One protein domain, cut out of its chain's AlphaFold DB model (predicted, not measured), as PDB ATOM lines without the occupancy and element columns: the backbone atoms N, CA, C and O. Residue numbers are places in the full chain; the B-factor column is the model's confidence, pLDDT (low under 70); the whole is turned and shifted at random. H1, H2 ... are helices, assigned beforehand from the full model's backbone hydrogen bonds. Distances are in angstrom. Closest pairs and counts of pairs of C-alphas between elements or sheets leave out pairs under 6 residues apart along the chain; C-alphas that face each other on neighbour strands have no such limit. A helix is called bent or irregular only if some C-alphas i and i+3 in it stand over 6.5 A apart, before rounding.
ATOM      1  N   THR A   2     162.105 225.267 282.737       86.19
ATOM      2  CA  THR A   2     163.054 224.263 282.217       86.19
ATOM      3  C   THR A   2     163.822 223.588 283.358       86.19
ATOM      4  O   THR A   2     163.750 224.030 284.511       86.19
ATOM      5  N   LYS A   3     164.519 222.470 283.085       85.12
ATOM      6  CA  LYS A   3     165.371 221.825 284.108       85.12
ATOM      7  C   LYS A   3     166.436 222.811 284.568       85.12
ATOM      8  O   LYS A   3     166.643 222.964 285.767       85.12
ATOM      9  N   PHE A   4     167.059 223.496 283.622       85.06
ATOM     10  CA  PHE A   4     168.052 224.512 283.898       85.06
ATOM     11  C   PHE A   4     167.556 225.602 284.876       85.06
ATOM     12  O   PHE A   4     168.185 225.822 285.912       85.06
ATOM     13  N   GLU A   5     166.389 226.209 284.626       87.44
ATOM     14  CA  GLU A   5     165.778 227.201 285.538       87.44
ATOM     15  C   GLU A   5     165.542 226.648 286.941       87.44
ATOM     16  O   GLU A   5     165.803 227.313 287.943       87.44
ATOM     17  N   PHE A   6     165.053 225.410 287.013       90.50
ATOM     18  CA  PHE A   6     164.822 224.734 288.278       90.50
ATOM     19  C   PHE A   6     166.118 224.598 289.091       90.50
ATOM     20  O   PHE A   6     166.126 224.940 290.274       90.50
ATOM     21  N   TYR A   7     167.216 224.145 288.476       90.50
ATOM     22  CA  TYR A   7     168.505 224.015 289.163       90.50
ATOM     23  C   TYR A   7     169.101 225.367 289.541       90.50
ATOM     24  O   TYR A   7     169.608 225.517 290.647       90.50
ATOM     25  N   GLN A   8     168.953 226.382 288.696       89.81
ATOM     26  CA  GLN A   8     169.449 227.715 289.007       89.81
ATOM     27  C   GLN A   8     168.796 228.307 290.270       89.81
ATOM     28  O   GLN A   8     169.489 228.892 291.101       89.81
ATOM     29  N   LEU A   9     167.479 228.135 290.442       93.00
ATOM     30  CA  LEU A   9     166.775 228.574 291.654       93.00
ATOM     31  C   LEU A   9     167.265 227.827 292.905       93.00
ATOM     32  O   LEU A   9     167.317 228.396 293.997       93.00
ATOM     33  N   LEU A  10     167.636 226.551 292.761       93.69
ATOM     34  CA  LEU A  10     168.252 225.792 293.849       93.69
ATOM     35  C   LEU A  10     169.652 226.321 294.170       93.69
ATOM     36  O   LEU A  10     169.971 226.494 295.345       93.69
ATOM     37  N   ASP A  11     170.462 226.612 293.156       94.50
ATOM     38  CA  ASP A  11     171.835 227.091 293.320       94.50
ATOM     39  C   ASP A  11     171.882 228.480 293.969       94.50
ATOM     40  O   ASP A  11     172.704 228.723 294.856       94.50
ATOM     41  N   GLU A  12     170.957 229.369 293.591       95.56
ATOM     42  CA  GLU A  12     170.730 230.657 294.253       95.56
ATOM     43  C   GLU A  12     170.441 230.457 295.738       95.56
ATOM     44  O   GLU A  12     171.106 231.037 296.601       95.56
ATOM     45  N   ARG A  13     169.502 229.556 296.052       96.44
ATOM     46  CA  ARG A  13     169.131 229.284 297.437       96.44
ATOM     47  C   ARG A  13     170.284 228.682 298.238       96.44
ATOM     48  O   ARG A  13     170.428 228.988 299.420       96.44
ATOM     49  N   ILE A  14     171.113 227.841 297.621       95.94
ATOM     50  CA  ILE A  14     172.327 227.301 298.246       95.94
ATOM     51  C   ILE A  14     173.328 228.428 298.521       95.94
ATOM     52  O   ILE A  14     173.885 228.480 299.615       95.94
ATOM     53  N   ALA A  15     173.531 229.349 297.577       96.19
ATOM     54  CA  ALA A  15     174.445 230.474 297.755       96.19
ATOM     55  C   ALA A  15     174.029 231.389 298.921       96.19
ATOM     56  O   ALA A  15     174.890 231.764 299.721       96.19
ATOM     57  N   GLU A  16     172.733 231.690 299.050       96.94
ATOM     58  CA  GLU A  16     172.175 232.451 300.179       96.94
ATOM     59  C   GLU A  16     172.366 231.724 301.517       96.94
ATOM     60  O   GLU A  16     172.739 232.331 302.522       96.94
ATOM     61  N   LEU A  17     172.114 230.410 301.544       96.88
ATOM     62  CA  LEU A  17     172.277 229.595 302.749       96.88
ATOM     63  C   LEU A  17     173.740 229.523 303.188       96.88
ATOM     64  O   LEU A  17     174.022 229.618 304.380       96.88
ATOM     65  N   GLU A  18     174.671 229.372 302.247       96.88
ATOM     66  CA  GLU A  18     176.104 229.367 302.545       96.88
ATOM     67  C   GLU A  18     176.573 230.689 303.155       96.88
ATOM     68  O   GLU A  18     177.373 230.675 304.091       96.88
ATOM     69  N   GLU A  19     176.065 231.820 302.658       95.38
ATOM     70  CA  GLU A  19     176.372 233.143 303.202       95.38
ATOM     71  C   GLU A  19     175.793 233.312 304.612       95.38
ATOM     72  O   GLU A  19     176.519 233.660 305.545       95.38
ATOM     73  N   ALA A  20     174.517 232.962 304.801       97.06
ATOM     74  CA  ALA A  20     173.851 233.036 306.100       97.06
ATOM     75  C   ALA A  20     174.519 232.150 307.167       97.06
ATOM     76  O   ALA A  20     174.571 232.518 308.340       97.06
ATOM     77  N   LEU A  21     175.042 230.989 306.765       96.94
ATOM     78  CA  LEU A  21     175.738 230.050 307.648       96.94
ATOM     79  C   LEU A  21     177.247 230.312 307.748       96.94
ATOM     80  O   LEU A  21     177.928 229.600 308.486       96.94
ATOM     81  N   SER A  22     177.776 231.317 307.036       95.50
ATOM     82  CA  SER A  22     179.213 231.631 306.983       95.50
ATOM     83  C   SER A  22     180.075 230.406 306.649       95.50
ATOM     84  O   SER A  22     181.092 230.137 307.293       95.50
ATOM     85  N   VAL A  23     179.646 229.628 305.652       95.12
ATOM     86  CA  VAL A  23     180.349 228.410 305.237       95.12
ATOM     87  C   VAL A  23     181.735 228.787 304.686       95.12
ATOM     88  O   VAL A  23     181.823 229.623 303.787       95.12
ATOM     89  N   PRO A  24     182.833 228.179 305.182       91.62
ATOM     90  CA  PRO A  24     184.192 228.589 304.816       91.62
ATOM     91  C   PRO A  24     184.582 228.220 303.379       91.62
ATOM     92  O   PRO A  24     185.456 228.861 302.800       91.62
ATOM     93  N   PHE A  25     183.953 227.191 302.804       93.81
ATOM     94  CA  PHE A  25     184.216 226.727 301.444       93.81
ATOM     95  C   PHE A  25     182.901 226.612 300.672       93.81
ATOM     96  O   PHE A  25     182.042 225.825 301.076       93.81
ATOM     97  N   PRO A  26     182.729 227.371 299.579       94.12
ATOM     98  CA  PRO A  26     181.507 227.303 298.798       94.12
ATOM     99  C   PRO A  26     181.413 225.976 298.042       94.12
ATOM    100  O   PRO A  26     182.420 225.403 297.620       94.12
ATOM    101  N   SER A  27     180.190 225.501 297.839       95.06
ATOM    102  CA  SER A  27     179.917 224.377 296.951       95.06
ATOM    103  C   SER A  27     180.137 224.752 295.482       95.06
ATOM    104  O   SER A  27     180.205 225.924 295.094       95.06
ATOM    105  N   LEU A  28     180.227 223.731 294.626       93.62
ATOM    106  CA  LEU A  28     180.290 223.930 293.177       93.62
ATOM    107  C   LEU A  28     179.055 224.682 292.659       93.62
ATOM    108  O   LEU A  28     179.195 225.546 291.801       93.62
ATOM    109  N   LEU A  29     177.876 224.382 293.209       94.06
ATOM    110  CA  LEU A  29     176.597 224.962 292.799       94.06
ATOM    111  C   LEU A  29     176.529 226.461 293.105       94.06
ATOM    112  O   LEU A  29     176.293 227.269 292.209       94.06
ATOM    113  N   SER A  30     176.848 226.863 294.338       95.06
ATOM    114  CA  SER A  30     176.873 228.288 294.691       95.06
ATOM    115  C   SER A  30     177.947 229.052 293.914       95.06
ATOM    116  O   SER A  30     177.741 230.201 293.519       95.06
ATOM    117  N   THR A  31     179.089 228.414 293.651       94.06
ATOM    118  CA  THR A  31     180.160 228.988 292.831       94.06
ATOM    119  C   THR A  31     179.695 229.178 291.386       94.06
ATOM    120  O   THR A  31     179.873 230.262 290.831       94.06
ATOM    121  N   ALA A  32     179.049 228.176 290.785       93.25
ATOM    122  CA  ALA A  32     178.495 228.261 289.437       93.25
ATOM    123  C   ALA A  32     177.455 229.383 289.321       93.25
ATOM    124  O   ALA A  32     177.557 230.210 288.411       93.25
ATOM    125  N   TYR A  33     176.543 229.493 290.293       94.06
ATOM    126  CA  TYR A  33     175.567 230.582 290.364       94.06
ATOM    127  C   TYR A  33     176.240 231.963 290.433       94.06
ATOM    128  O   TYR A  33     175.942 232.841 289.618       94.06
ATOM    129  N   ARG A  34     177.212 232.158 291.338       92.38
ATOM    130  CA  ARG A  34     177.951 233.432 291.477       92.38
ATOM    131  C   ARG A  34     178.726 233.802 290.210       92.38
ATOM    132  O   ARG A  34     178.830 234.979 289.869       92.38
ATOM    133  N   HIS A  35     179.252 232.805 289.500       92.69
ATOM    134  CA  HIS A  35     179.997 232.991 288.254       92.69
ATOM    135  C   HIS A  35     179.131 232.970 286.991       92.69
ATOM    136  O   HIS A  35     179.691 233.113 285.899       92.69
ATOM    137  N   LYS A  36     177.802 232.856 287.124       92.81
ATOM    138  CA  LYS A  36     176.852 232.859 286.000       92.81
ATOM    139  C   LYS A  36     177.158 231.738 284.988       92.81
ATOM    140  O   LYS A  36     177.128 231.947 283.774       92.81
ATOM    141  N   ILE A  37     177.495 230.559 285.519       91.00
ATOM    142  CA  ILE A  37     177.761 229.320 284.778       91.00
ATOM    143  C   ILE A  37     176.469 228.504 284.709       91.00
ATOM    144  O   ILE A  37     175.770 228.361 285.709       91.00
ATOM    145  N   GLN A  38     176.167 227.961 283.533       88.88
ATOM    146  CA  GLN A  38     174.985 227.130 283.317       88.88
ATOM    147  C   GLN A  38     175.279 225.661 283.646       88.88
ATOM    148  O   GLN A  38     176.334 225.146 283.274       88.88
ATOM    149  N   ILE A  39     174.346 224.987 284.325       90.19
ATOM    150  CA  ILE A  39     174.423 223.565 284.676       90.19
ATOM    151  C   ILE A  39     173.247 222.834 284.034       90.19
ATOM    152  O   ILE A  39     172.106 222.960 284.473       90.19
ATOM    153  N   PHE A  40     173.541 222.026 283.021       89.94
ATOM    154  CA  PHE A  40     172.555 221.161 282.380       89.94
ATOM    155  C   PHE A  40     172.582 219.764 282.998       89.94
ATOM    156  O   PHE A  40     173.643 219.174 283.203       89.94
ATOM    157  N   VAL A  41     171.398 219.216 283.278       90.88
ATOM    158  CA  VAL A  41     171.243 217.873 283.851       90.88
ATOM    159  C   VAL A  41     170.398 217.030 282.908       90.88
ATOM    160  O   VAL A  41     169.185 217.215 282.809       90.88
ATOM    161  N   GLY A  42     171.029 216.083 282.210       86.69
ATOM    162  CA  GLY A  42     170.341 215.258 281.213       86.69
ATOM    163  C   GLY A  42     169.229 214.376 281.792       86.69
ATOM    164  O   GLY A  42     168.171 214.258 281.176       86.69
ATOM    165  N   VAL A  43     169.415 213.838 283.006       88.81
ATOM    166  CA  VAL A  43     168.426 213.000 283.718       88.81
ATOM    167  C   VAL A  43     168.157 213.568 285.107       88.81
ATOM    168  O   VAL A  43     168.789 213.186 286.085       88.81
ATOM    169  N   ALA A  44     167.222 214.510 285.208       83.06
ATOM    170  CA  ALA A  44     166.922 215.162 286.485       83.06
ATOM    171  C   ALA A  44     166.150 214.248 287.457       83.06
ATOM    172  O   ALA A  44     166.310 214.349 288.672       83.06
ATOM    173  N   GLN A  45     165.331 213.334 286.924       87.12
ATOM    174  CA  GLN A  45     164.478 212.442 287.711       87.12
ATOM    175  C   GLN A  45     165.249 211.362 288.480       87.12
ATOM    176  O   GLN A  45     164.735 210.834 289.465       87.12
ATOM    177  N   ASP A  46     166.463 211.039 288.038       88.75
ATOM    178  CA  ASP A  46     167.304 209.991 288.618       88.75
ATOM    179  C   ASP A  46     168.227 210.572 289.698       88.75
ATOM    180  O   ASP A  46     169.452 210.545 289.619       88.75
ATOM    181  N   GLY A  47     167.614 211.212 290.696       88.00
ATOM    182  CA  GLY A  47     168.334 211.900 291.759       88.00
ATOM    183  C   GLY A  47     167.486 212.125 293.006       88.00
ATOM    184  O   GLY A  47     166.256 212.205 292.964       88.00
ATOM    185  N   SER A  48     168.154 212.283 294.150       93.81
ATOM    186  CA  SER A  48     167.499 212.488 295.451       93.81
ATOM    187  C   SER A  48     166.653 213.767 295.514       93.81
ATOM    188  O   SER A  48     165.676 213.821 296.262       93.81
ATOM    189  N   ILE A  49     166.959 214.770 294.684       92.69
ATOM    190  CA  ILE A  49     166.145 215.985 294.531       92.69
ATOM    191  C   ILE A  49     164.713 215.622 294.122       92.69
ATOM    192  O   ILE A  49     163.757 216.132 294.705       92.69
ATOM    193  N   PHE A  50     164.536 214.683 293.191       92.00
ATOM    194  CA  PHE A  50     163.204 214.281 292.743       92.00
ATOM    195  C   PHE A  50     162.455 213.419 293.763       92.00
ATOM    196  O   PHE A  50     161.225 213.470 293.814       92.00
ATOM    197  N   LEU A  51     163.157 212.718 294.659       94.19
ATOM    198  CA  LEU A  51     162.513 212.090 295.819       94.19
ATOM    199  C   LEU A  51     161.853 213.150 296.719       94.19
ATOM    200  O   LEU A  51     160.729 212.952 297.192       94.19
ATOM    201  N   ASN A  52     162.494 214.311 296.893       94.06
ATOM    202  CA  ASN A  52     161.899 215.444 297.605       94.06
ATOM    203  C   ASN A  52     160.737 216.070 296.829       94.06
ATOM    204  O   ASN A  52     159.718 216.399 297.433       94.06
ATOM    205  N   VAL A  53     160.833 216.176 295.502       93.06
ATOM    206  CA  VAL A  53     159.719 216.634 294.652       93.06
ATOM    207  C   VAL A  53     158.489 215.734 294.823       93.06
ATOM    208  O   VAL A  53     157.382 216.238 295.011       93.06
ATOM    209  N   ILE A  54     158.666 214.409 294.840       92.56
ATOM    210  CA  ILE A  54     157.576 213.448 295.086       92.56
ATOM    211  C   ILE A  54     156.978 213.645 296.480       92.56
ATOM    212  O   ILE A  54     155.754 213.661 296.632       92.56
ATOM    213  N   LYS A  55     157.826 213.817 297.502       95.12
ATOM    214  CA  LYS A  55     157.375 214.111 298.866       95.12
ATOM    215  C   LYS A  55     156.528 215.387 298.905       95.12
ATOM    216  O   LYS A  55     155.432 215.355 299.455       95.12
ATOM    217  N   LEU A  56     156.986 216.469 298.277       94.88
ATOM    218  CA  LEU A  56     156.261 217.740 298.210       94.88
ATOM    219  C   LEU A  56     154.934 217.604 297.463       94.88
ATOM    220  O   LEU A  56     153.916 218.100 297.935       94.88
ATOM    221  N   ARG A  57     154.912 216.870 296.345       94.19
ATOM    222  CA  ARG A  57     153.680 216.601 295.594       94.19
ATOM    223  C   ARG A  57     152.621 215.904 296.449       94.19
ATOM    224  O   ARG A  57     151.449 216.242 296.335       94.19
ATOM    225  N   ARG A  58     153.029 214.958 297.302       94.75
ATOM    226  CA  ARG A  58     152.131 214.271 298.249       94.75
ATOM    227  C   ARG A  58     151.702 215.148 299.423       94.75
ATOM    228  O   ARG A  58     150.637 214.931 299.969       94.75
ATOM    229  N   GLN A  59     152.527 216.099 299.852       96.50
ATOM    230  CA  GLN A  59     152.196 216.971 300.986       96.50
ATOM    231  C   GLN A  59     151.299 218.148 300.591       96.50
ATOM    232  O   GLN A  59     150.531 218.636 301.412       96.50
ATOM    233  N   LEU A  60     151.405 218.611 299.346       94.75
ATOM    234  CA  LEU A  60     150.757 219.822 298.841       94.75
ATOM    235  C   LEU A  60     149.555 219.511 297.933       94.75
ATOM    236  O   LEU A  60     149.282 220.277 297.007       94.75
ATOM    237  N   GLU A  61     148.870 218.379 298.147       87.88
ATOM    238  CA  GLU A  61     147.780 217.864 297.297       87.88
ATOM    239  C   GLU A  61     146.849 218.977 296.767       87.88
ATOM    240  O   GLU A  61     146.407 219.854 297.504       87.88
ATOM    241  N   GLY A  62     146.596 218.990 295.453       86.06
ATOM    242  CA  GLY A  62     145.765 220.002 294.777       86.06
ATOM    243  C   GLY A  62     146.427 221.371 294.532       86.06
ATOM    244  O   GLY A  62     145.999 222.097 293.634       86.06
ATOM    245  N   SER A  63     147.496 221.709 295.260       93.94
ATOM    246  CA  SER A  63     148.237 222.978 295.123       93.94
ATOM    247  C   SER A  63     149.622 222.837 294.482       93.94
ATOM    248  O   SER A  63     150.232 223.834 294.107       93.94
ATOM    249  N   PHE A  64     150.120 221.609 294.308       93.62
ATOM    250  CA  PHE A  64     151.399 221.347 293.652       93.62
ATOM    251  C   PHE A  64     151.347 221.673 292.147       93.62
ATOM    252  O   PHE A  64     150.558 221.082 291.410       93.62
ATOM    253  N   ARG A  65     152.204 222.600 291.688       92.31
ATOM    254  CA  ARG A  65     152.236 223.116 290.300       92.31
ATOM    255  C   ARG A  65     153.595 222.998 289.600       92.31
ATOM    256  O   ARG A  65     153.757 223.544 288.516       92.31
ATOM    257  N   LEU A  66     154.588 222.349 290.214       91.25
ATOM    258  CA  LEU A  66     155.907 222.232 289.591       91.25
ATOM    259  C   LEU A  66     155.821 221.324 288.359       91.25
ATOM    260  O   LEU A  66     155.569 220.123 288.478       91.25
ATOM    261  N   GLU A  67     156.085 221.916 287.201       89.81
ATOM    262  CA  GLU A  67     156.209 221.242 285.916       89.81
ATOM    263  C   GLU A  67     157.534 221.635 285.266       89.81
ATOM    264  O   GLU A  67     157.894 222.820 285.192       89.81
ATOM    265  N   ILE A  68     158.263 220.609 284.830       89.06
ATOM    266  CA  ILE A  68     159.586 220.735 284.231       89.06
ATOM    267  C   ILE A  68     159.468 220.405 282.748       89.06
ATOM    268  O   ILE A  68     159.136 219.277 282.379       89.06
ATOM    269  N   ASP A  69     159.751 221.397 281.915       90.00
ATOM    270  CA  ASP A  69     159.825 221.250 280.471       90.00
ATOM    271  C   ASP A  69     161.210 220.721 280.085       90.00
ATOM    272  O   ASP A  69     162.223 221.420 280.155       90.00
TER     273      ASP A  69
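AT A GLANCE: This is residues 2 to 69 of the 230 residues of an uncharacterized protein of Pajaroellobacter abortibovis (UniProt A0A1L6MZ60). A long helix, H1, has the short helix H2 packed crosswise on it, while a third helix, H3, lies off on its own, joined to this pair by a long link and touching neither of them. Residues 58 to 63, of which 58 and 59 belong to H3, stick out, and the stretch after them folds back, bringing the last printed residue close to the first, with the C-alphas of Thr 2 and Asp 69 4.7 A apart. The printed part has 68 residues with three named helices, in the order H1, H2, H3, and no named strand; the class is all helix. It is only just loose, close to compact, with a radius of gyration of the C-alphas of 13.6 A, and only just elongated, with spans of 39 by 26 by 18 A.

HOW THE PARTS SIT: Begin with the longest helix, H1, residues 3 to 20. Look at Ala 15 in it and at Ser 30 in H2, residues 28 to 34: their C-alphas, 4.5 A apart, are the closest of the two helices. H1 and H2 touch, with 15 pairs of C-alphas within 8 A. Their centres are 8.0 A apart, and their lines are about perpendicular, at 89 degrees. Now go to H3, residues 48 to 59, which is apart from H1 and also apart from H2. In the backbones of H1, H2 and H3, every O i to N i+4 pair is within hydrogen-bond range.

IN THESE COORDINATES: Find C-alpha 3 at (165.371, 221.825, 284.108); from there H1 runs 26.1 A through its 18 residues to C-alpha 20 at (173.851, 233.036, 306.100). H2 has 7 residues, from Leu 28 to Arg 34. H3 begins at Ser 48 and runs 16.9 A through its 12 residues to Gln 59, whose C-alpha you will find at (152.196, 216.971, 300.986). None of the three is bent or irregular.

THE WHOLE: For the full reach, look from Pro 24 to Gly 62, whose C-alphas are the two farthest apart, at 40.6 A. The C-alphas of Thr 2 and Asp 69, the first and last printed residues, are 4.7 A apart. The link from H1 to H2 is short, with 7 residues between them. The link from H2 to H3 is long: read residues 35 to 47, 13 residues with no named element, and you will find their C-alphas 10 to 16 A from the mean of the C-alphas. Residues 58 to 63, of which 58 and 59 belong to H3, stand free. The printed part runs from residue 2 to 69 and has no cut. In the B-factor column the mean pLDDT of the printed part is 92.3, and no printed residue is under 70.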